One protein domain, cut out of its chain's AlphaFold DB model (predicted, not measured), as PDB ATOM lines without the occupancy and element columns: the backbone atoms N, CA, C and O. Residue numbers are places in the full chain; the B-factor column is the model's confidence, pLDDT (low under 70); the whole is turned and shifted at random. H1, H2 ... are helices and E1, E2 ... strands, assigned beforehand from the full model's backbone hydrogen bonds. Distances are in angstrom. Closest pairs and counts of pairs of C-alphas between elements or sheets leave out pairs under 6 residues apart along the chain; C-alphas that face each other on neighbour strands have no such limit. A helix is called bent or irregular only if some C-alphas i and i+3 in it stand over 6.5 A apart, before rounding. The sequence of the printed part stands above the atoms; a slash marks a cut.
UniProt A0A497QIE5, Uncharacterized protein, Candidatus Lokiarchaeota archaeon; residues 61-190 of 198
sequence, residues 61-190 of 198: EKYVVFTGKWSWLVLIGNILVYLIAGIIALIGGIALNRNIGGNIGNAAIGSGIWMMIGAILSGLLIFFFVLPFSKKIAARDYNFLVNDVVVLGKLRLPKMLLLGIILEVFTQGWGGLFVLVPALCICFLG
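Overview. This is residues 61 to 190 of the 198 residues of an uncharacterized protein of Candidatus Lokiarchaeota archaeon (UniProt A0A497QIE5). A long helical hairpin, H1b and H2a, makes the length of the model, and its turn, residues 98 to 103, sticks out at one end. At the other end both helices bend into H1a and H2b, where H3 and a second, shorter helical hairpin, H4 and H5, join them in a thicker head, with the small strand hairpin E1 and E2 at its side. The printed part has 130 residues, with named elements in the order H1, H2, H3, E1, E2, H4, H5, and E1 and E2 form an antiparallel sheet. The class is mostly helix; the whole is loose, with a radius of gyration of the C-alphas of 17.6 A, and elongated, spanning 58 by 33 by 22 A.

Along the chain. H1, residues 61 to 99, begins with C-alpha 61 at (-31.125, -30.631, 17.655). By its hydrogen bonds it was assigned as one helix, but it is bent: C-alphas 69 and 72 are 7.5 A apart, with arms H1a, residues 61 to 69, 11.7 A, and H1b, residues 72 to 99, 40.3 A. H2, residues 103 to 138, also assigned as one helix by its hydrogen bonds, is bent where C-alphas 128 and 131 are 6.8 A apart; its arms are H2a, residues 103 to 128, 37.3 A, and H2b, residues 131 to 138, 10.7 A. H3 is residues 142 to 147, E1 149 to 152 and E2 155 to 158. H4, residues 159 to 170, measures 16.5 A, and H5, residues 177 to 189, 17.0 A, ending with C-alpha 189 at (-30.915, -21.907, 20.859).

Arrangement. H1b and H2a touch as a hairpin, opposite ways at a shallow tilt of 20 degrees; their closest C-alphas, Gly 86 and Gly 112, are 4.0 A apart. H1a touches H2b, closest at the C-alphas of Lys 69 and Ser 134, 4.6 A. H2a, with residues 115 to 125 alone, touches H4, closest at the C-alphas of Gly 118 and Phe 170, 4.8 A. H4 and H5 form a hairpin at a shallow tilt of 32 degrees, with the C-alphas of Gly 164 and Leu 180 closest at 4.6 A. H5 touches H1a, closest at the C-alphas of Val 64 and Pro 182, 4.9 A. H3 touches H2b, closest at the C-alphas of Lys 136 and Leu 145, 7.2 A. In the hairpin of E1 and E2, N 150 and O 157 are 2.8 A apart, within hydrogen-bond range. Every O i to N i+4 pair is within range in H1a, H1b, H2a, H2b, H3 and H4; H5 has 8 of 9.

Size, cuts and confidence. The C-alphas farthest apart, Asn 99 and Asn 143, are 57.9 A apart. The printed part has no cut and no long link. The mean pLDDT of the printed part is 93.1, and residue 101 is under 70.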
ATOM      1  N   GLU A  61     -30.662 -29.759  16.571       95.38
ATOM      2  CA  GLU A  61     -31.125 -30.631  17.655       95.38
ATOM      3  C   GLU A  61     -30.538 -32.029  17.516       95.38
ATOM      4  O   GLU A  61     -30.018 -32.583  18.482       95.38
ATOM      5  N   LYS A  62     -30.545 -32.590  16.302       96.50
ATOM      6  CA  LYS A  62     -29.986 -33.922  16.047       96.50
ATOM      7  C   LYS A  62     -28.511 -34.019  16.452       96.50
ATOM      8  O   LYS A  62     -28.105 -35.040  16.999       96.50
ATOM      9  N   TYR A  63     -27.726 -32.961  16.232       96.75
ATOM     10  CA  TYR A  63     -26.312 -32.917  16.603       96.75
ATOM     11  C   TYR A  63     -26.141 -32.713  18.106       96.75
ATOM     12  O   TYR A  63     -25.320 -33.394  18.714       96.75
ATOM     13  N   VAL A  64     -26.946 -31.840  18.717       95.69
ATOM     14  CA  VAL A  64     -26.955 -31.594  20.169       95.69
ATOM     15  C   VAL A  64     -27.329 -32.865  20.936       95.69
ATOM     16  O   VAL A  64     -26.646 -33.247  21.883       95.69
ATOM     17  N   VAL A  65     -28.378 -33.563  20.498       96.25
ATOM     18  CA  VAL A  65     -28.829 -34.820  21.104       96.25
ATOM     19  C   VAL A  65     -27.797 -35.917  20.892       96.25
ATOM     20  O   VAL A  65     -27.488 -36.644  21.834       96.25
ATOM     21  N   PHE A  66     -27.228 -36.032  19.688       96.06
ATOM     22  CA  PHE A  66     -26.177 -37.008  19.410       96.06
ATOM     23  C   PHE A  66     -24.952 -36.785  20.308       96.06
ATOM     24  O   PHE A  66     -24.565 -37.678  21.055       96.06
ATOM     25  N   THR A  67     -24.379 -35.583  20.291       95.12
ATOM     26  CA  THR A  67     -23.182 -35.254  21.081       95.12
ATOM     27  C   THR A  67     -23.443 -35.359  22.584       95.12
ATOM     28  O   THR A  67     -22.672 -36.006  23.290       95.12
ATOM     29  N   GLY A  68     -24.574 -34.844  23.075       94.38
ATOM     30  CA  GLY A  68     -24.941 -34.931  24.487       94.38
ATOM     31  C   GLY A  68     -25.173 -36.367  24.974       94.38
ATOM     32  O   GLY A  68     -24.703 -36.718  26.057       94.38
ATOM     33  N   LYS A  69     -25.810 -37.229  24.166       96.38
ATOM     34  CA  LYS A  69     -26.062 -38.649  24.494       96.38
ATOM     35  C   LYS A  69     -24.780 -39.485  24.587       96.38
ATOM     36  O   LYS A  69     -24.729 -40.462  25.333       96.38
ATOM     37  N   TRP A  70     -23.762 -39.140  23.805       95.62
ATOM     38  CA  TRP A  70     -22.498 -39.884  23.750       95.62
ATOM     39  C   TRP A  70     -21.363 -39.212  24.540       95.62
ATOM     40  O   TRP A  70     -20.277 -39.778  24.647       95.62
ATOM     41  N   SER A  71     -21.623 -38.051  25.148       95.19
ATOM     42  CA  SER A  71     -20.637 -37.260  25.899       95.19
ATOM     43  C   SER A  71     -19.911 -38.056  26.993       95.19
ATOM     44  O   SER A  71     -18.696 -37.939  27.144       95.19
ATOM     45  N   TRP A  72     -20.623 -38.930  27.709       95.88
ATOM     46  CA  TRP A  72     -20.039 -39.764  28.764       95.88
ATOM     47  C   TRP A  72     -19.003 -40.770  28.236       95.88
ATOM     48  O   TRP A  72     -18.010 -41.020  28.914       95.88
ATOM     49  N   LEU A  73     -19.187 -41.318  27.029       96.12
ATOM     50  CA  LEU A  73     -18.233 -42.262  26.431       96.12
ATOM     51  C   LEU A  73     -16.942 -41.569  26.011       96.12
ATOM     52  O   LEU A  73     -15.857 -42.089  26.266       96.12
ATOM     53  N   VAL A  74     -17.057 -40.378  25.422       94.25
ATOM     54  CA  VAL A  74     -15.891 -39.556  25.076       94.25
ATOM     55  C   VAL A  74     -15.101 -39.204  26.335       94.25
ATOM     56  O   VAL A  74     -13.879 -39.328  26.353       94.25
ATOM     57  N   LEU A  75     -15.796 -38.851  27.418       95.31
ATOM     58  CA  LEU A  75     -15.170 -38.565  28.704       95.31
ATOM     59  C   LEU A  75     -14.484 -39.789  29.331       95.31
ATOM     60  O   LEU A  75     -13.398 -39.635  29.882       95.31
ATOM     61  N   ILE A  76     -15.043 -41.000  29.211       96.38
ATOM     62  CA  ILE A  76     -14.348 -42.235  29.627       96.38
ATOM     63  C   ILE A  76     -13.062 -42.429  28.816       96.38
ATOM     64  O   ILE A  76     -12.014 -42.716  29.393       96.38
ATOM     65  N   GLY A  77     -13.119 -42.235  27.496       95.69
ATOM     66  CA  GLY A  77     -11.927 -42.267  26.646       95.69
ATOM     67  C   GLY A  77     -10.874 -41.255  27.104       95.69
ATOM     68  O   GLY A  77      -9.703 -41.600  27.246       95.69
ATOM     69  N   ASN A  78     -11.303 -40.034  27.431       94.44
ATOM     70  CA  ASN A  78     -10.422 -38.994  27.952       94.44
ATOM     71  C   ASN A  78      -9.791 -39.376  29.302       94.44
ATOM     72  O   ASN A  78      -8.597 -39.175  29.487       94.44
ATOM     73  N   ILE A  79     -10.549 -39.985  30.223       96.06
ATOM     74  CA  ILE A  79     -10.012 -40.493  31.498       96.06
ATOM     75  C   ILE A  79      -8.875 -41.488  31.251       96.06
ATOM     76  O   ILE A  79      -7.825 -41.375  31.877       96.06
ATOM     77  N   LEU A  80      -9.054 -42.434  30.325       96.75
ATOM     78  CA  LEU A  80      -8.017 -43.421  30.008       96.75
ATOM     79  C   LEU A  80      -6.753 -42.755  29.453       96.75
ATOM     80  O   LEU A  80      -5.652 -43.064  29.906       96.75
ATOM     81  N   VAL A  81      -6.912 -41.809  28.524       95.69
ATOM     82  CA  VAL A  81      -5.787 -41.040  27.969       95.69
ATOM     83  C   VAL A  81      -5.054 -40.277  29.074       95.69
ATOM     84  O   VAL A  81      -3.828 -40.333  29.134       95.69
ATOM     85  N   TYR A  82      -5.782 -39.627  29.982       95.38
ATOM     86  CA  TYR A  82      -5.204 -38.860  31.087       95.38
ATOM     87  C   TYR A  82      -4.477 -39.733  32.106       95.38
ATOM     88  O   TYR A  82      -3.412 -39.348  32.579       95.38
ATOM     89  N   LEU A  83      -5.009 -40.918  32.421       96.31
ATOM     90  CA  LEU A  83      -4.329 -41.868  33.299       96.31
ATOM     91  C   LEU A  83      -3.013 -42.349  32.675       96.31
ATOM     92  O   LEU A  83      -1.977 -42.329  33.336       96.31
ATOM     93  N   ILE A  84      -3.030 -42.728  31.394       96.94
ATOM     94  CA  ILE A  84      -1.828 -43.196  30.688       96.94
ATOM     95  C   ILE A  84      -0.797 -42.064  30.574       96.94
ATOM     96  O   ILE A  84       0.360 -42.246  30.953       96.94
ATOM     97  N   ALA A  85      -1.214 -40.887  30.100       95.62
ATOM     98  CA  ALA A  85      -0.342 -39.722  29.962       95.62
ATOM     99  C   ALA A  85       0.214 -39.261  31.318       95.62
ATOM    100  O   ALA A  85       1.401 -38.953  31.418       95.62
ATOM    101  N   GLY A  86      -0.608 -39.286  32.371       96.38
ATOM    102  CA  GLY A  86      -0.205 -38.951  33.734       96.38
ATOM    103  C   GLY A  86       0.869 -39.894  34.275       96.38
ATOM    104  O   GLY A  86       1.875 -39.431  34.814       96.38
ATOM    105  N   ILE A  87       0.716 -41.207  34.065       96.69
ATOM    106  CA  ILE A  87       1.723 -42.210  34.449       96.69
ATOM    107  C   ILE A  87       3.030 -42.002  33.672       96.69
ATOM    108  O   ILE A  87       4.105 -41.992  34.277       96.69
ATOM    109  N   ILE A  88       2.958 -41.795  32.352       96.62
ATOM    110  CA  ILE A  88       4.142 -41.535  31.516       96.62
ATOM    111  C   ILE A  88       4.865 -40.266  31.989       96.62
ATOM    112  O   ILE A  88       6.085 -40.287  32.154       96.62
ATOM    113  N   ALA A  89       4.129 -39.184  32.261       96.00
ATOM    114  CA  ALA A  89       4.688 -37.924  32.745       96.00
ATOM    115  C   ALA A  89       5.343 -38.063  34.129       96.00
ATOM    116  O   ALA A  89       6.410 -37.496  34.357       96.00
ATOM    117  N   LEU A  90       4.761 -38.863  35.030       95.38
ATOM    118  CA  LEU A  90       5.350 -39.163  36.338       95.38
ATOM    119  C   LEU A  90       6.670 -39.930  36.208       95.38
ATOM    120  O   LEU A  90       7.685 -39.501  36.759       95.38
ATOM    121  N   ILE A  91       6.680 -41.038  35.460       95.56
ATOM    122  CA  ILE A  91       7.883 -41.866  35.273       95.56
ATOM    123  C   ILE A  91       8.975 -41.060  34.560       95.56
ATOM    124  O   ILE A  91      10.120 -41.020  35.019       95.56
ATOM    125  N   GLY A  92       8.615 -40.374  33.472       94.06
ATOM    126  CA  GLY A  92       9.525 -39.524  32.708       94.06
ATOM    127  C   GLY A  92      10.064 -38.358  33.536       94.06
ATOM    128  O   GLY A  92      11.262 -38.093  33.513       94.06
ATOM    129  N   GLY A  93       9.213 -37.707  34.332       93.81
ATOM    130  CA  GLY A  93       9.606 -36.620  35.224       93.81
ATOM    131  C   GLY A  93      10.594 -37.063  36.306       93.81
ATOM    132  O   GLY A  93      11.595 -36.381  36.530       93.81
ATOM    133  N   ILE A  94      10.387 -38.238  36.914       93.12
ATOM    134  CA  ILE A  94      11.335 -38.830  37.877       93.12
ATOM    135  C   ILE A  94      12.677 -39.133  37.198       93.12
ATOM    136  O   ILE A  94      13.731 -38.817  37.752       93.12
ATOM    137  N   ALA A  95      12.657 -39.716  35.997       93.25
ATOM    138  CA  ALA A  95      13.872 -40.018  35.244       93.25
ATOM    139  C   ALA A  95      14.639 -38.743  34.839       93.25
ATOM    140  O   ALA A  95      15.862 -38.692  34.980       93.25
ATOM    141  N   LEU A  96      13.941 -37.697  34.389       91.69
ATOM    142  CA  LEU A  96      14.538 -36.403  34.035       91.69
ATOM    143  C   LEU A  96      15.160 -35.711  35.250       91.69
ATOM    144  O   LEU A  96      16.283 -35.219  35.163       91.69
ATOM    145  N   ASN A  97      14.468 -35.723  36.392       92.00
ATOM    146  CA  ASN A  97      14.969 -35.106  37.620       92.00
ATOM    147  C   ASN A  97      16.252 -35.793  38.122       92.00
ATOM    148  O   ASN A  97      17.154 -35.128  38.618       92.00
ATOM    149  N   ARG A  98      16.372 -37.115  37.925       89.44
ATOM    150  CA  ARG A  98      17.580 -37.881  38.271       89.44
ATOM    151  C   ARG A  98      18.779 -37.592  37.367       89.44
ATOM    152  O   ARG A  98      19.899 -37.605  37.859       89.44
ATOM    153  N   ASN A  99      18.557 -37.382  36.067       88.69
ATOM    154  CA  ASN A  99      19.648 -37.290  35.087       88.69
ATOM    155  C   ASN A  99      20.090 -35.857  34.781       88.69
ATOM    156  O   ASN A  99      21.268 -35.618  34.546       88.69
ATOM    157  N   ILE A 100      19.146 -34.919  34.730       81.00
ATOM    158  CA  ILE A 100      19.399 -33.546  34.268       81.00
ATOM    159  C   ILE A 100      19.297 -32.559  35.437       81.00
ATOM    160  O   ILE A 100      19.939 -31.513  35.413       81.00
ATOM    161  N   GLY A 101      18.555 -32.925  36.492       68.00
ATOM    162  CA  GLY A 101      18.289 -32.065  37.640       68.00
ATOM    163  C   GLY A 101      17.437 -30.842  37.280       68.00
ATOM    164  O   GLY A 101      17.488 -30.292  36.181       68.00
ATOM    165  N   GLY A 102      16.625 -30.384  38.229       82.56
ATOM    166  CA  GLY A 102      16.020 -29.053  38.168       82.56
ATOM    167  C   GLY A 102      14.556 -28.982  37.728       82.56
ATOM    168  O   GLY A 102      13.795 -29.950  37.771       82.56
ATOM    169  N   ASN A 103      14.151 -27.765  37.347       88.19
ATOM    170  CA  ASN A 103      12.751 -27.338  37.231       88.19
ATOM    171  C   ASN A 103      11.926 -28.128  36.199       88.19
ATOM    172  O   ASN A 103      10.720 -28.283  36.382       88.19
ATOM    173  N   ILE A 104      12.559 -28.663  35.149       88.12
ATOM    174  CA  ILE A 104      11.875 -29.406  34.076       88.12
ATOM    175  C   ILE A 104      11.318 -30.739  34.598       88.12
ATOM    176  O   ILE A 104      10.166 -31.075  34.324       88.12
ATOM    177  N   GLY A 105      12.097 -31.476  35.398       90.31
ATOM    178  CA  GLY A 105      11.646 -32.734  36.002       90.31
ATOM    179  C   GLY A 105      10.482 -32.516  36.972       90.31
ATOM    180  O   GLY A 105       9.480 -33.227  36.911       90.31
ATOM    181  N   ASN A 106      10.567 -31.474  37.806       91.94
ATOM    182  CA  ASN A 106       9.492 -31.105  38.734       91.94
ATOM    183  C   ASN A 106       8.205 -30.689  38.003       91.94
ATOM    184  O   ASN A 106       7.118 -31.088  38.417       91.94
ATOM    185  N   ALA A 107       8.314 -29.939  36.902       92.75
ATOM    186  CA  ALA A 107       7.161 -29.555  36.088       92.75
ATOM    187  C   ALA A 107       6.467 -30.775  35.457       92.75
ATOM    188  O   ALA A 107       5.241 -30.866  35.490       92.75
ATOM    189  N   ALA A 108       7.233 -31.747  34.945       93.75
ATOM    190  CA  ALA A 108       6.685 -32.987  34.394       93.75
ATOM    191  C   ALA A 108       5.960 -33.828  35.461       93.75
ATOM    192  O   ALA A 108       4.848 -34.300  35.223       93.75
ATOM    193  N   ILE A 109       6.541 -33.947  36.663       94.31
ATOM    194  CA  ILE A 109       5.896 -34.618  37.804       94.31
ATOM    195  C   ILE A 109       4.598 -33.894  38.183       94.31
ATOM    196  O   ILE A 109       3.560 -34.539  38.325       94.31
ATOM    197  N   GLY A 110       4.634 -32.563  38.297       94.12
ATOM    198  CA  GLY A 110       3.456 -31.749  38.602       94.12
ATOM    199  C   GLY A 110       2.341 -31.920  37.568       94.12
ATOM    200  O   GLY A 110       1.188 -32.134  37.940       94.12
ATOM    201  N   SER A 111       2.688 -31.921  36.276       94.38
ATOM    202  CA  SER A 111       1.743 -32.207  35.190       94.38
ATOM    203  C   SER A 111       1.149 -33.611  35.312       94.38
ATOM    204  O   SER A 111      -0.058 -33.778  35.149       94.38
ATOM    205  N   GLY A 112       1.970 -34.617  35.626       95.50
ATOM    206  CA  GLY A 112       1.506 -35.988  35.826       95.50
ATOM    207  C   GLY A 112       0.509 -36.107  36.982       95.50
ATOM    208  O   GLY A 112      -0.562 -36.686  36.810       95.50
ATOM    209  N   ILE A 113       0.801 -35.485  38.130       95.44
ATOM    210  CA  ILE A 113      -0.120 -35.432  39.282       95.44
ATOM    211  C   ILE A 113      -1.433 -34.741  38.896       95.44
ATOM    212  O   ILE A 113      -2.509 -35.258  39.197       95.44
ATOM    213  N   TRP A 114      -1.359 -33.601  38.203       94.75
ATOM    214  CA  TRP A 114      -2.545 -32.867  37.764       94.75
ATOM    215  C   TRP A 114      -3.439 -33.710  36.847       94.75
ATOM    216  O   TRP A 114      -4.651 -33.758  37.050       94.75
ATOM    217  N   MET A 115      -2.849 -34.431  35.886       95.56
ATOM    218  CA  MET A 115      -3.588 -35.332  34.994       95.56
ATOM    219  C   MET A 115      -4.288 -36.464  35.759       95.56
ATOM    220  O   MET A 115      -5.441 -36.775  35.462       95.56
ATOM    221  N   MET A 116      -3.638 -37.037  36.779       95.88
ATOM    222  CA  MET A 116      -4.239 -38.080  37.621       95.88
ATOM    223  C   MET A 116      -5.427 -37.549  38.432       95.88
ATOM    224  O   MET A 116      -6.483 -38.183  38.474       95.88
ATOM    225  N   ILE A 117      -5.281 -36.368  39.040       94.75
ATOM    226  CA  ILE A 117      -6.370 -35.702  39.769       94.75
ATOM    227  C   ILE A 117      -7.533 -35.397  38.819       94.75
ATOM    228  O   ILE A 117      -8.684 -35.697  39.145       94.75
ATOM    229  N   GLY A 118      -7.233 -34.859  37.632       94.00
ATOM    230  CA  GLY A 118      -8.216 -34.583  36.588       94.00
ATOM    231  C   GLY A 118      -8.994 -35.834  36.184       94.00
ATOM    232  O   GLY A 118     -10.220 -35.811  36.190       94.00
ATOM    233  N   ALA A 119      -8.308 -36.955  35.938       96.06
ATOM    234  CA  ALA A 119      -8.941 -38.226  35.586       96.06
ATOM    235  C   ALA A 119      -9.914 -38.731  36.669       96.06
ATOM    236  O   ALA A 119     -11.036 -39.139  36.357       96.06
ATOM    237  N   ILE A 120      -9.513 -38.669  37.944       95.62
ATOM    238  CA  ILE A 120     -10.355 -39.092  39.074       95.62
ATOM    239  C   ILE A 120     -11.582 -38.183  39.202       95.62
ATOM    240  O   ILE A 120     -12.711 -38.674  39.282       95.62
ATOM    241  N   LEU A 121     -11.381 -36.859  39.178       94.94
ATOM    242  CA  LEU A 121     -12.469 -35.880  39.240       94.94
ATOM    243  C   LEU A 121     -13.441 -36.043  38.072       94.94
ATOM    244  O   LEU A 121     -14.652 -36.055  38.286       94.94
ATOM    245  N   SER A 122     -12.938 -36.230  36.850       95.00
ATOM    246  CA  SER A 122     -13.774 -36.507  35.684       95.00
ATOM    247  C   SER A 122     -14.601 -37.775  35.870       95.00
ATOM    248  O   SER A 122     -15.788 -37.756  35.561       95.00
ATOM    249  N   GLY A 123     -14.033 -38.850  36.428       96.25
ATOM    250  CA  GLY A 123     -14.778 -40.080  36.717       96.25
ATOM    251  C   GLY A 123     -15.962 -39.848  37.659       96.25
ATOM    252  O   GLY A 123     -17.080 -40.285  37.376       96.25
ATOM    253  N   LEU A 124     -15.742 -39.084  38.734       96.31
ATOM    254  CA  LEU A 124     -16.804 -38.697  39.666       96.31
ATOM    255  C   LEU A 124     -17.870 -37.832  38.977       96.31
ATOM    256  O   LEU A 124     -19.066 -38.092  39.113       96.31
ATOM    257  N   LEU A 125     -17.451 -36.834  38.195       95.19
ATOM    258  CA  LEU A 125     -18.371 -35.947  37.483       95.19
ATOM    259  C   LEU A 125     -19.202 -36.689  36.428       95.19
ATOM    260  O   LEU A 125     -20.388 -36.391  36.268       95.19
ATOM    261  N   ILE A 126     -18.626 -37.688  35.753       95.81
ATOM    262  CA  ILE A 126     -19.375 -38.545  34.833       95.81
ATOM    263  C   ILE A 126     -20.506 -39.248  35.575       95.81
ATOM    264  O   ILE A 126     -21.657 -39.181  35.141       95.81
ATOM    265  N   PHE A 127     -20.180 -39.899  36.693       95.75
ATOM    266  CA  PHE A 127     -21.137 -40.714  37.431       95.75
ATOM    267  C   PHE A 127     -22.291 -39.881  37.995       95.75
ATOM    268  O   PHE A 127     -23.457 -40.212  37.777       95.75
ATOM    269  N   PHE A 128     -21.973 -38.778  38.675       95.06
ATOM    270  CA  PHE A 128     -22.975 -37.974  39.375       95.06
ATOM    271  C   PHE A 128     -23.742 -37.009  38.471       95.06
ATOM    272  O   PHE A 128     -24.875 -36.663  38.800       95.06
ATOM    273  N   PHE A 129     -23.165 -36.579  37.343       94.38
ATOM    274  CA  PHE A 129     -23.753 -35.498  36.551       94.38
ATOM    275  C   PHE A 129     -23.893 -35.811  35.065       94.38
ATOM    276  O   PHE A 129     -24.993 -35.671  34.525       94.38
ATOM    277  N   VAL A 130     -22.832 -36.265  34.391       94.88
ATOM    278  CA  VAL A 130     -22.882 -36.451  32.927       94.88
ATOM    279  C   VAL A 130     -23.805 -37.605  32.537       94.88
ATOM    280  O   VAL A 130     -24.536 -37.493  31.557       94.88
ATOM    281  N   LEU A 131     -23.844 -38.695  33.307       95.19
ATOM    282  CA  LEU A 131     -24.763 -39.806  33.040       95.19
ATOM    283  C   LEU A 131     -26.244 -39.390  33.168       95.19
ATOM    284  O   LEU A 131     -26.999 -39.637  32.221       95.19
ATOM    285  N   PRO A 132     -26.694 -38.744  34.267       94.31
ATOM    286  CA  PRO A 132     -28.038 -38.167  34.337       94.31
ATOM    287  C   PRO A 132     -28.333 -37.188  33.197       94.31
ATOM    288  O   PRO A 132     -29.377 -37.289  32.551       94.31
ATOM    289  N   PHE A 133     -27.393 -36.290  32.903       93.25
ATOM    290  CA  PHE A 133     -27.506 -35.303  31.833       93.25
ATOM    291  C   PHE A 133     -27.701 -35.950  30.458       93.25
ATOM    292  O   PHE A 133     -28.647 -35.630  29.740       93.25
ATOM    293  N   SER A 134     -26.867 -36.933  30.123       95.38
ATOM    294  CA  SER A 134     -26.936 -37.700  28.880       95.38
ATOM    295  C   SER A 134     -28.292 -38.392  28.713       95.38
ATOM    296  O   SER A 134     -28.869 -38.388  27.624       95.38
ATOM    297  N   LYS A 135     -28.842 -38.961  29.796       95.94
ATOM    298  CA  LYS A 135     -30.183 -39.570  29.786       95.94
ATOM    299  C   LYS A 135     -31.272 -38.527  29.526       95.94
ATOM    300  O   LYS A 135     -32.173 -38.779  28.730       95.94
ATOM    301  N   LYS A 136     -31.178 -37.355  30.159       94.75
ATOM    302  CA  LYS A 136     -32.145 -36.257  30.006       94.75
ATOM    303  C   LYS A 136     -32.111 -35.621  28.617       94.75
ATOM    304  O   LYS A 136     -33.172 -35.384  28.045       94.75
ATOM    305  N   ILE A 137     -30.925 -35.444  28.032       94.31
ATOM    306  CA  ILE A 137     -30.785 -35.027  26.630       94.31
ATOM    307  C   ILE A 137     -31.399 -36.059  25.688       94.31
ATOM    308  O   ILE A 137     -32.150 -35.689  24.788       94.31
ATOM    309  N   ALA A 138     -31.111 -37.347  25.889       95.56
ATOM    310  CA  ALA A 138     -31.665 -38.401  25.042       95.56
ATOM    311  C   ALA A 138     -33.202 -38.461  25.115       95.56
ATOM    312  O   ALA A 138     -33.848 -38.775  24.118       95.56
ATOM    313  N   ALA A 139     -33.775 -38.117  26.272       95.50
ATOM    314  CA  ALA A 139     -35.216 -37.996  26.480       95.50
ATOM    315  C   ALA A 139     -35.816 -36.666  25.979       95.50
ATOM    316  O   ALA A 139     -37.030 -36.501  26.053       95.50
ATOM    317  N   ARG A 140     -34.995 -35.729  25.473       93.38
ATOM    318  CA  ARG A 140     -35.408 -34.375  25.054       93.38
ATOM    319  C   ARG A 140     -36.120 -33.576  26.154       93.38
ATOM    320  O   ARG A 140     -36.968 -32.731  25.880       93.38
ATOM    321  N   ASP A 141     -35.762 -33.818  27.413       92.56
ATOM    322  CA  ASP A 141     -36.336 -33.131  28.575       92.56
ATOM    323  C   ASP A 141     -35.655 -31.762  28.785       92.56
ATOM    324  O   ASP A 141     -34.929 -31.528  29.754       92.56
ATOM    325  N   TYR A 142     -35.823 -30.857  27.815       89.62
ATOM    326  CA  TYR A 142     -35.144 -29.552  27.803       89.62
ATOM    327  C   TYR A 142     -35.581 -28.649  28.955       89.62
ATOM    328  O   TYR A 142     -34.776 -27.869  29.461       89.62
ATOM    329  N   ASN A 143     -36.825 -28.794  29.414       86.94
ATOM    330  CA  ASN A 143     -37.325 -28.061  30.571       86.94
ATOM    331  C   ASN A 143     -36.539 -28.419  31.832       86.94
ATOM    332  O   ASN A 143     -36.150 -27.515  32.568       86.94
ATOM    333  N   PHE A 144     -36.249 -29.701  32.069       89.00
ATOM    334  CA  PHE A 144     -35.384 -30.092  33.178       89.00
ATOM    335  C   PHE A 144     -33.968 -29.526  33.011       89.00
ATOM    336  O   PHE A 144     -33.433 -28.931  33.938       89.00
ATOM    337  N   LEU A 145     -33.379 -29.655  31.819       89.06
ATOM    338  CA  LEU A 145     -31.993 -29.240  31.554       89.06
ATOM    339  C   LEU A 145     -31.757 -27.736  31.739       89.06
ATOM    340  O   LEU A 145     -30.704 -27.327  32.224       89.06
ATOM    341  N   VAL A 146     -32.739 -26.917  31.365       88.56
ATOM    342  CA  VAL A 146     -32.683 -25.459  31.516       88.56
ATOM    343  C   VAL A 146     -33.007 -25.029  32.949       88.56
ATOM    344  O   VAL A 146     -32.428 -24.063  33.441       88.56
ATOM    345  N   ASN A 147     -33.900 -25.733  33.648       86.44
ATOM    346  CA  ASN A 147     -34.320 -25.338  34.995       86.44
ATOM    347  C   ASN A 147     -33.481 -25.951  36.125       86.44
ATOM    348  O   ASN A 147     -33.541 -25.445  37.246       86.44
ATOM    349  N   ASP A 148     -32.671 -26.976  35.854       92.25
ATOM    350  CA  ASP A 148     -31.713 -27.527  36.814       92.25
ATOM    351  C   ASP A 148     -30.502 -26.589  36.971       92.25
ATOM    352  O   ASP A 148     -29.436 -26.757  36.369       92.25
ATOM    353  N   VAL A 149     -30.701 -25.534  37.761       92.75
ATOM    354  CA  VAL A 149     -29.765 -24.418  37.922       92.75
ATOM    355  C   VAL A 149     -29.121 -24.388  39.308       92.75
ATOM    356  O   VAL A 149     -29.689 -24.834  40.303       92.75
ATOM    357  N   VAL A 150     -27.924 -23.812  39.373       93.31
ATOM    358  CA  VAL A 150     -27.313 -23.283  40.592       93.31
ATOM    359  C   VAL A 150     -27.591 -21.787  40.640       93.31
ATOM    360  O   VAL A 150     -27.407 -21.076  39.649       93.31
ATOM    361  N   VAL A 151     -28.037 -21.306  41.794       92.38
ATOM    362  CA  VAL A 151     -28.263 -19.879  42.027       92.38
ATOM    363  C   VAL A 151     -27.018 -19.288  42.686       92.38
ATOM    364  O   VAL A 151     -26.637 -19.698  43.779       92.38
ATOM    365  N   LEU A 152     -26.384 -18.325  42.019       91.38
ATOM    366  CA  LEU A 152     -25.244 -17.560  42.523       91.38
ATOM    367  C   LEU A 152     -25.686 -16.107  42.725       91.38
ATOM    368  O   LEU A 152     -25.638 -15.278  41.812       91.38
ATOM    369  N   GLY A 153     -26.182 -15.801  43.925       92.31
ATOM    370  CA  GLY A 153     -26.776 -14.498  44.226       92.31
ATOM    371  C   GLY A 153     -28.035 -14.251  43.388       92.31
ATOM    372  O   GLY A 153     -29.046 -14.914  43.588       92.31
ATOM    373  N   LYS A 154     -27.971 -13.301  42.446       92.38
ATOM    374  CA  LYS A 154     -29.078 -12.985  41.517       92.38
ATOM    375  C   LYS A 154     -28.979 -13.710  40.171       92.38
ATOM    376  O   LYS A 154     -29.890 -13.583  39.357       92.38
ATOM    377  N   LEU A 155     -27.878 -14.417  39.910       91.75
ATOM    378  CA  LEU A 155     -27.633 -15.115  38.648       91.75
ATOM    379  C   LEU A 155     -28.061 -16.584  38.763       91.75
ATOM    380  O   LEU A 155     -27.713 -17.262  39.729       91.75
ATOM    381  N   ARG A 156     -28.783 -17.087  37.760       91.06
ATOM    382  CA  ARG A 156     -29.143 -18.504  37.612       91.06
ATOM    383  C   ARG A 156     -28.266 -19.116  36.525       91.06
ATOM    384  O   ARG A 156     -28.333 -18.682  35.377       91.06
ATOM    385  N   LEU A 157     -27.453 -20.109  36.882       92.81
ATOM    386  CA  LEU A 157     -26.598 -20.831  35.938       92.81
ATOM    387  C   LEU A 157     -27.016 -22.301  35.857       92.81
ATOM    388  O   LEU A 157     -27.043 -22.970  36.889       92.81
ATOM    389  N   PRO A 158     -27.311 -22.841  34.666       93.19
ATOM    390  CA  PRO A 158     -27.618 -24.259  34.513       93.19
ATOM    391  C   PRO A 158     -26.427 -25.106  34.959       93.19
ATOM    392  O   PRO A 158     -25.286 -24.854  34.559       93.19
ATOM    393  N   LYS A 159     -26.692 -26.132  35.775       94.06
ATOM    394  CA  LYS A 159     -25.651 -27.007  36.340       94.06
ATOM    395  C   LYS A 159     -24.776 -27.605  35.248       94.06
ATOM    396  O   LYS A 159     -23.559 -27.608  35.384       94.06
ATOM    397  N   MET A 160     -25.374 -28.030  34.137       92.81
ATOM    398  CA  MET A 160     -24.653 -28.581  32.983       92.81
ATOM    399  C   MET A 160     -23.586 -27.632  32.413       92.81
ATOM    400  O   MET A 160     -22.507 -28.084  32.044       92.81
ATOM    401  N   LEU A 161     -23.851 -26.321  32.388       94.69
ATOM    402  CA  LEU A 161     -22.907 -25.324  31.886       94.69
ATOM    403  C   LEU A 161     -21.731 -25.169  32.854       94.69
ATOM    404  O   LEU A 161     -20.576 -25.242  32.446       94.69
ATOM    405  N   LEU A 162     -22.036 -25.011  34.145       94.62
ATOM    406  CA  LEU A 162     -21.025 -24.897  35.196       94.62
ATOM    407  C   LEU A 162     -20.117 -26.135  35.225       94.62
ATOM    408  O   LEU A 162     -18.897 -26.018  35.285       94.62
ATOM    409  N   LEU A 163     -20.712 -27.323  35.138       92.94
ATOM    410  CA  LEU A 163     -19.989 -28.591  35.164       92.94
ATOM    411  C   LEU A 163     -19.187 -28.832  33.886       92.94
ATOM    412  O   LEU A 163     -18.083 -29.362  33.970       92.94
ATOM    413  N   GLY A 164     -19.696 -28.408  32.726       93.88
ATOM    414  CA  GLY A 164     -18.938 -28.409  31.475       93.88
ATOM    415  C   GLY A 164     -17.667 -27.565  31.580       93.88
ATOM    416  O   GLY A 164     -16.602 -28.034  31.197       93.88
ATOM    417  N   ILE A 165     -17.754 -26.370  32.179       94.44
ATOM    418  CA  ILE A 165     -16.594 -25.491  32.422       94.44
ATOM    419  C   ILE A 165     -15.604 -26.147  33.391       94.44
ATOM    420  O   ILE A 165     -14.402 -26.146  33.140       94.44
ATOM    421  N   ILE A 166     -16.093 -26.733  34.488       93.69
ATOM    422  CA  ILE A 166     -15.237 -27.441  35.452       93.69
ATOM    423  C   ILE A 166     -14.504 -28.593  34.757       93.69
ATOM    424  O   ILE A 166     -13.286 -28.708  34.881       93.69
ATOM    425  N   LEU A 167     -15.221 -29.417  33.987       93.88
ATOM    426  CA  LEU A 167     -14.613 -30.497  33.213       93.88
ATOM    427  C   LEU A 167     -13.540 -29.962  32.268       93.88
ATOM    428  O   LEU A 167     -12.453 -30.525  32.226       93.88
ATOM    429  N   GLU A 168     -13.800 -28.863  31.568       93.88
ATOM    430  CA  GLU A 168     -12.850 -28.250  30.640       93.88
ATOM    431  C   GLU A 168     -11.526 -27.863  31.318       93.88
ATOM    432  O   GLU A 168     -10.451 -28.184  30.812       93.88
ATOM    433  N   VAL A 169     -11.597 -27.255  32.507       91.94
ATOM    434  CA  VAL A 169     -10.420 -26.849  33.294       91.94
ATOM    435  C   VAL A 169      -9.600 -28.062  33.745       91.94
ATOM    436  O   VAL A 169      -8.373 -28.066  33.631       91.94
ATOM    437  N   PHE A 170     -10.260 -29.116  34.230       90.25
ATOM    438  CA  PHE A 170      -9.576 -30.314  34.733       90.25
ATOM    439  C   PHE A 170      -9.119 -31.278  33.629       90.25
ATOM    440  O   PHE A 170      -8.250 -32.112  33.872       90.25
ATOM    441  N   THR A 171      -9.659 -31.144  32.417       89.94
ATOM    442  CA  THR A 171      -9.342 -31.991  31.253       89.94
ATOM    443  C   THR A 171      -8.652 -31.228  30.121       89.94
ATOM    444  O   THR A 171      -8.740 -31.630  28.959       89.94
ATOM    445  N   GLN A 172      -7.969 -30.127  30.461       86.88
ATOM    446  CA  GLN A 172      -7.170 -29.293  29.551       86.88
ATOM    447  C   GLN A 172      -7.867 -28.996  28.208       86.88
ATOM    448  O   GLN A 172      -7.239 -29.037  27.150       86.88
ATOM    449  N   GLY A 173      -9.170 -28.708  28.236       82.94
ATOM    450  CA  GLY A 173      -9.892 -28.201  27.067       82.94
ATOM    451  C   GLY A 173     -10.579 -29.225  26.158       82.94
ATOM    452  O   GLY A 173     -11.209 -28.832  25.185       82.94
ATOM    453  N   TRP A 174     -10.450 -30.534  26.394       81.19
ATOM    454  CA  TRP A 174     -11.020 -31.528  25.460       81.19
ATOM    455  C   TRP A 174     -12.144 -32.372  26.057       81.19
ATOM    456  O   TRP A 174     -13.060 -32.778  25.338       81.19
ATOM    457  N   GLY A 175     -12.116 -32.633  27.364       82.31
ATOM    458  CA  GLY A 175     -13.134 -33.457  28.013       82.31
ATOM    459  C   GLY A 175     -14.455 -32.721  28.250       82.31
ATOM    460  O   GLY A 175     -15.518 -33.336  28.174       82.31
ATOM    461  N   GLY A 176     -14.421 -31.411  28.509       89.56
ATOM    462  CA  GLY A 176     -15.617 -30.614  28.793       89.56
ATOM    463  C   GLY A 176     -16.409 -30.240  27.542       89.56
ATOM    464  O   GLY A 176     -17.636 -30.151  27.608       89.56
ATOM    465  N   LEU A 177     -15.742 -30.095  26.394       93.31
ATOM    466  CA  LEU A 177     -16.332 -29.607  25.143       93.31
ATOM    467  C   LEU A 177     -17.606 -30.359  24.717       93.31
ATOM    468  O   LEU A 177     -18.601 -29.736  24.347       93.31
ATOM    469  N   PHE A 178     -17.622 -31.690  24.830       92.38
ATOM    470  CA  PHE A 178     -18.772 -32.522  24.438       92.38
ATOM    471  C   PHE A 178     -19.987 -32.395  25.366       92.38
ATOM    472  O   PHE A 178     -21.082 -32.819  25.001       92.38
ATOM    473  N   VAL A 179     -19.812 -31.816  26.551       94.69
ATOM    474  CA  VAL A 179     -20.899 -31.460  27.475       94.69
ATOM    475  C   VAL A 179     -21.257 -29.983  27.312       94.69
ATOM    476  O   VAL A 179     -22.434 -29.624  27.258       94.69
ATOM    477  N   LEU A 180     -20.235 -29.136  27.180       95.31
ATOM    478  CA  LEU A 180     -20.356 -27.688  27.110       95.31
ATOM    479  C   LEU A 180     -21.070 -27.230  25.835       95.31
ATOM    480  O   LEU A 180     -21.965 -26.395  25.919       95.31
ATOM    481  N   VAL A 181     -20.727 -27.789  24.670       95.38
ATOM    482  CA  VAL A 181     -21.343 -27.406  23.390       95.38
ATOM    483  C   VAL A 181     -22.850 -27.700  23.387       95.38
ATOM    484  O   VAL A 181     -23.618 -26.764  23.155       95.38
ATOM    485  N   PRO A 182     -23.326 -28.920  23.723       95.00
ATOM    486  CA  PRO A 182     -24.758 -29.176  23.872       95.00
ATOM    487  C   PRO A 182     -25.435 -28.265  24.891       95.00
ATOM    488  O   PRO A 182     -26.516 -27.748  24.617       95.00
ATOM    489  N   ALA A 183     -24.802 -28.041  26.046       94.88
ATOM    490  CA  ALA A 183     -25.346 -27.177  27.085       94.88
ATOM    491  C   ALA A 183     -25.523 -25.733  26.590       94.88
ATOM    492  O   ALA A 183     -26.587 -25.151  26.786       94.88
ATOM    493  N   LEU A 184     -24.526 -25.169  25.901       95.12
ATOM    494  CA  LEU A 184     -24.603 -23.837  25.298       95.12
ATOM    495  C   LEU A 184     -25.712 -23.766  24.242       95.12
ATOM    496  O   LEU A 184     -26.539 -22.855  24.286       95.12
ATOM    497  N   CYS A 185     -25.779 -24.746  23.336       94.62
ATOM    498  CA  CYS A 185     -26.845 -24.818  22.339       94.62
ATOM    499  C   CYS A 185     -28.231 -24.844  22.994       94.62
ATOM    500  O   CYS A 185     -29.112 -24.111  22.563       94.62
ATOM    501  N   ILE A 186     -28.426 -25.633  24.053       92.06
ATOM    502  CA  ILE A 186     -29.708 -25.703  24.771       92.06
ATOM    503  C   ILE A 186     -30.034 -24.368  25.453       92.06
ATOM    504  O   ILE A 186     -31.171 -23.917  25.378       92.06
ATOM    505  N   CYS A 187     -29.057 -23.709  26.080       91.25
ATOM    506  CA  CYS A 187     -29.282 -22.448  26.792       91.25
ATOM    507  C   CYS A 187     -29.665 -21.279  25.875       91.25
ATOM    508  O   CYS A 187     -30.433 -20.414  26.291       91.25
ATOM    509  N   PHE A 188     -29.100 -21.220  24.665       91.06
ATOM    510  CA  PHE A 188     -29.239 -20.053  23.781       91.06
ATOM    511  C   PHE A 188     -30.132 -20.287  22.564       91.06
ATOM    512  O   PHE A 188     -30.746 -19.344  22.066       91.06
ATOM    513  N   LEU A 189     -30.191 -21.525  22.074       90.56
ATOM    514  CA  LEU A 189     -30.915 -21.907  20.859       90.56
ATOM    515  C   LEU A 189     -32.006 -22.945  21.140       90.56
ATOM    516  O   LEU A 189     -32.746 -23.302  20.227       90.56
ATOM    517  N   GLY A 190     -32.085 -23.454  22.374       87.06
ATOM    518  CA  GLY A 190     -33.034 -24.484  22.765       87.06
ATOM    519  C   GLY A 190     -34.492 -24.021  22.714       87.06
ATOM    520  O   GLY A 190     -34.781 -22.824  22.725       87.06
TER     521      GLY A 190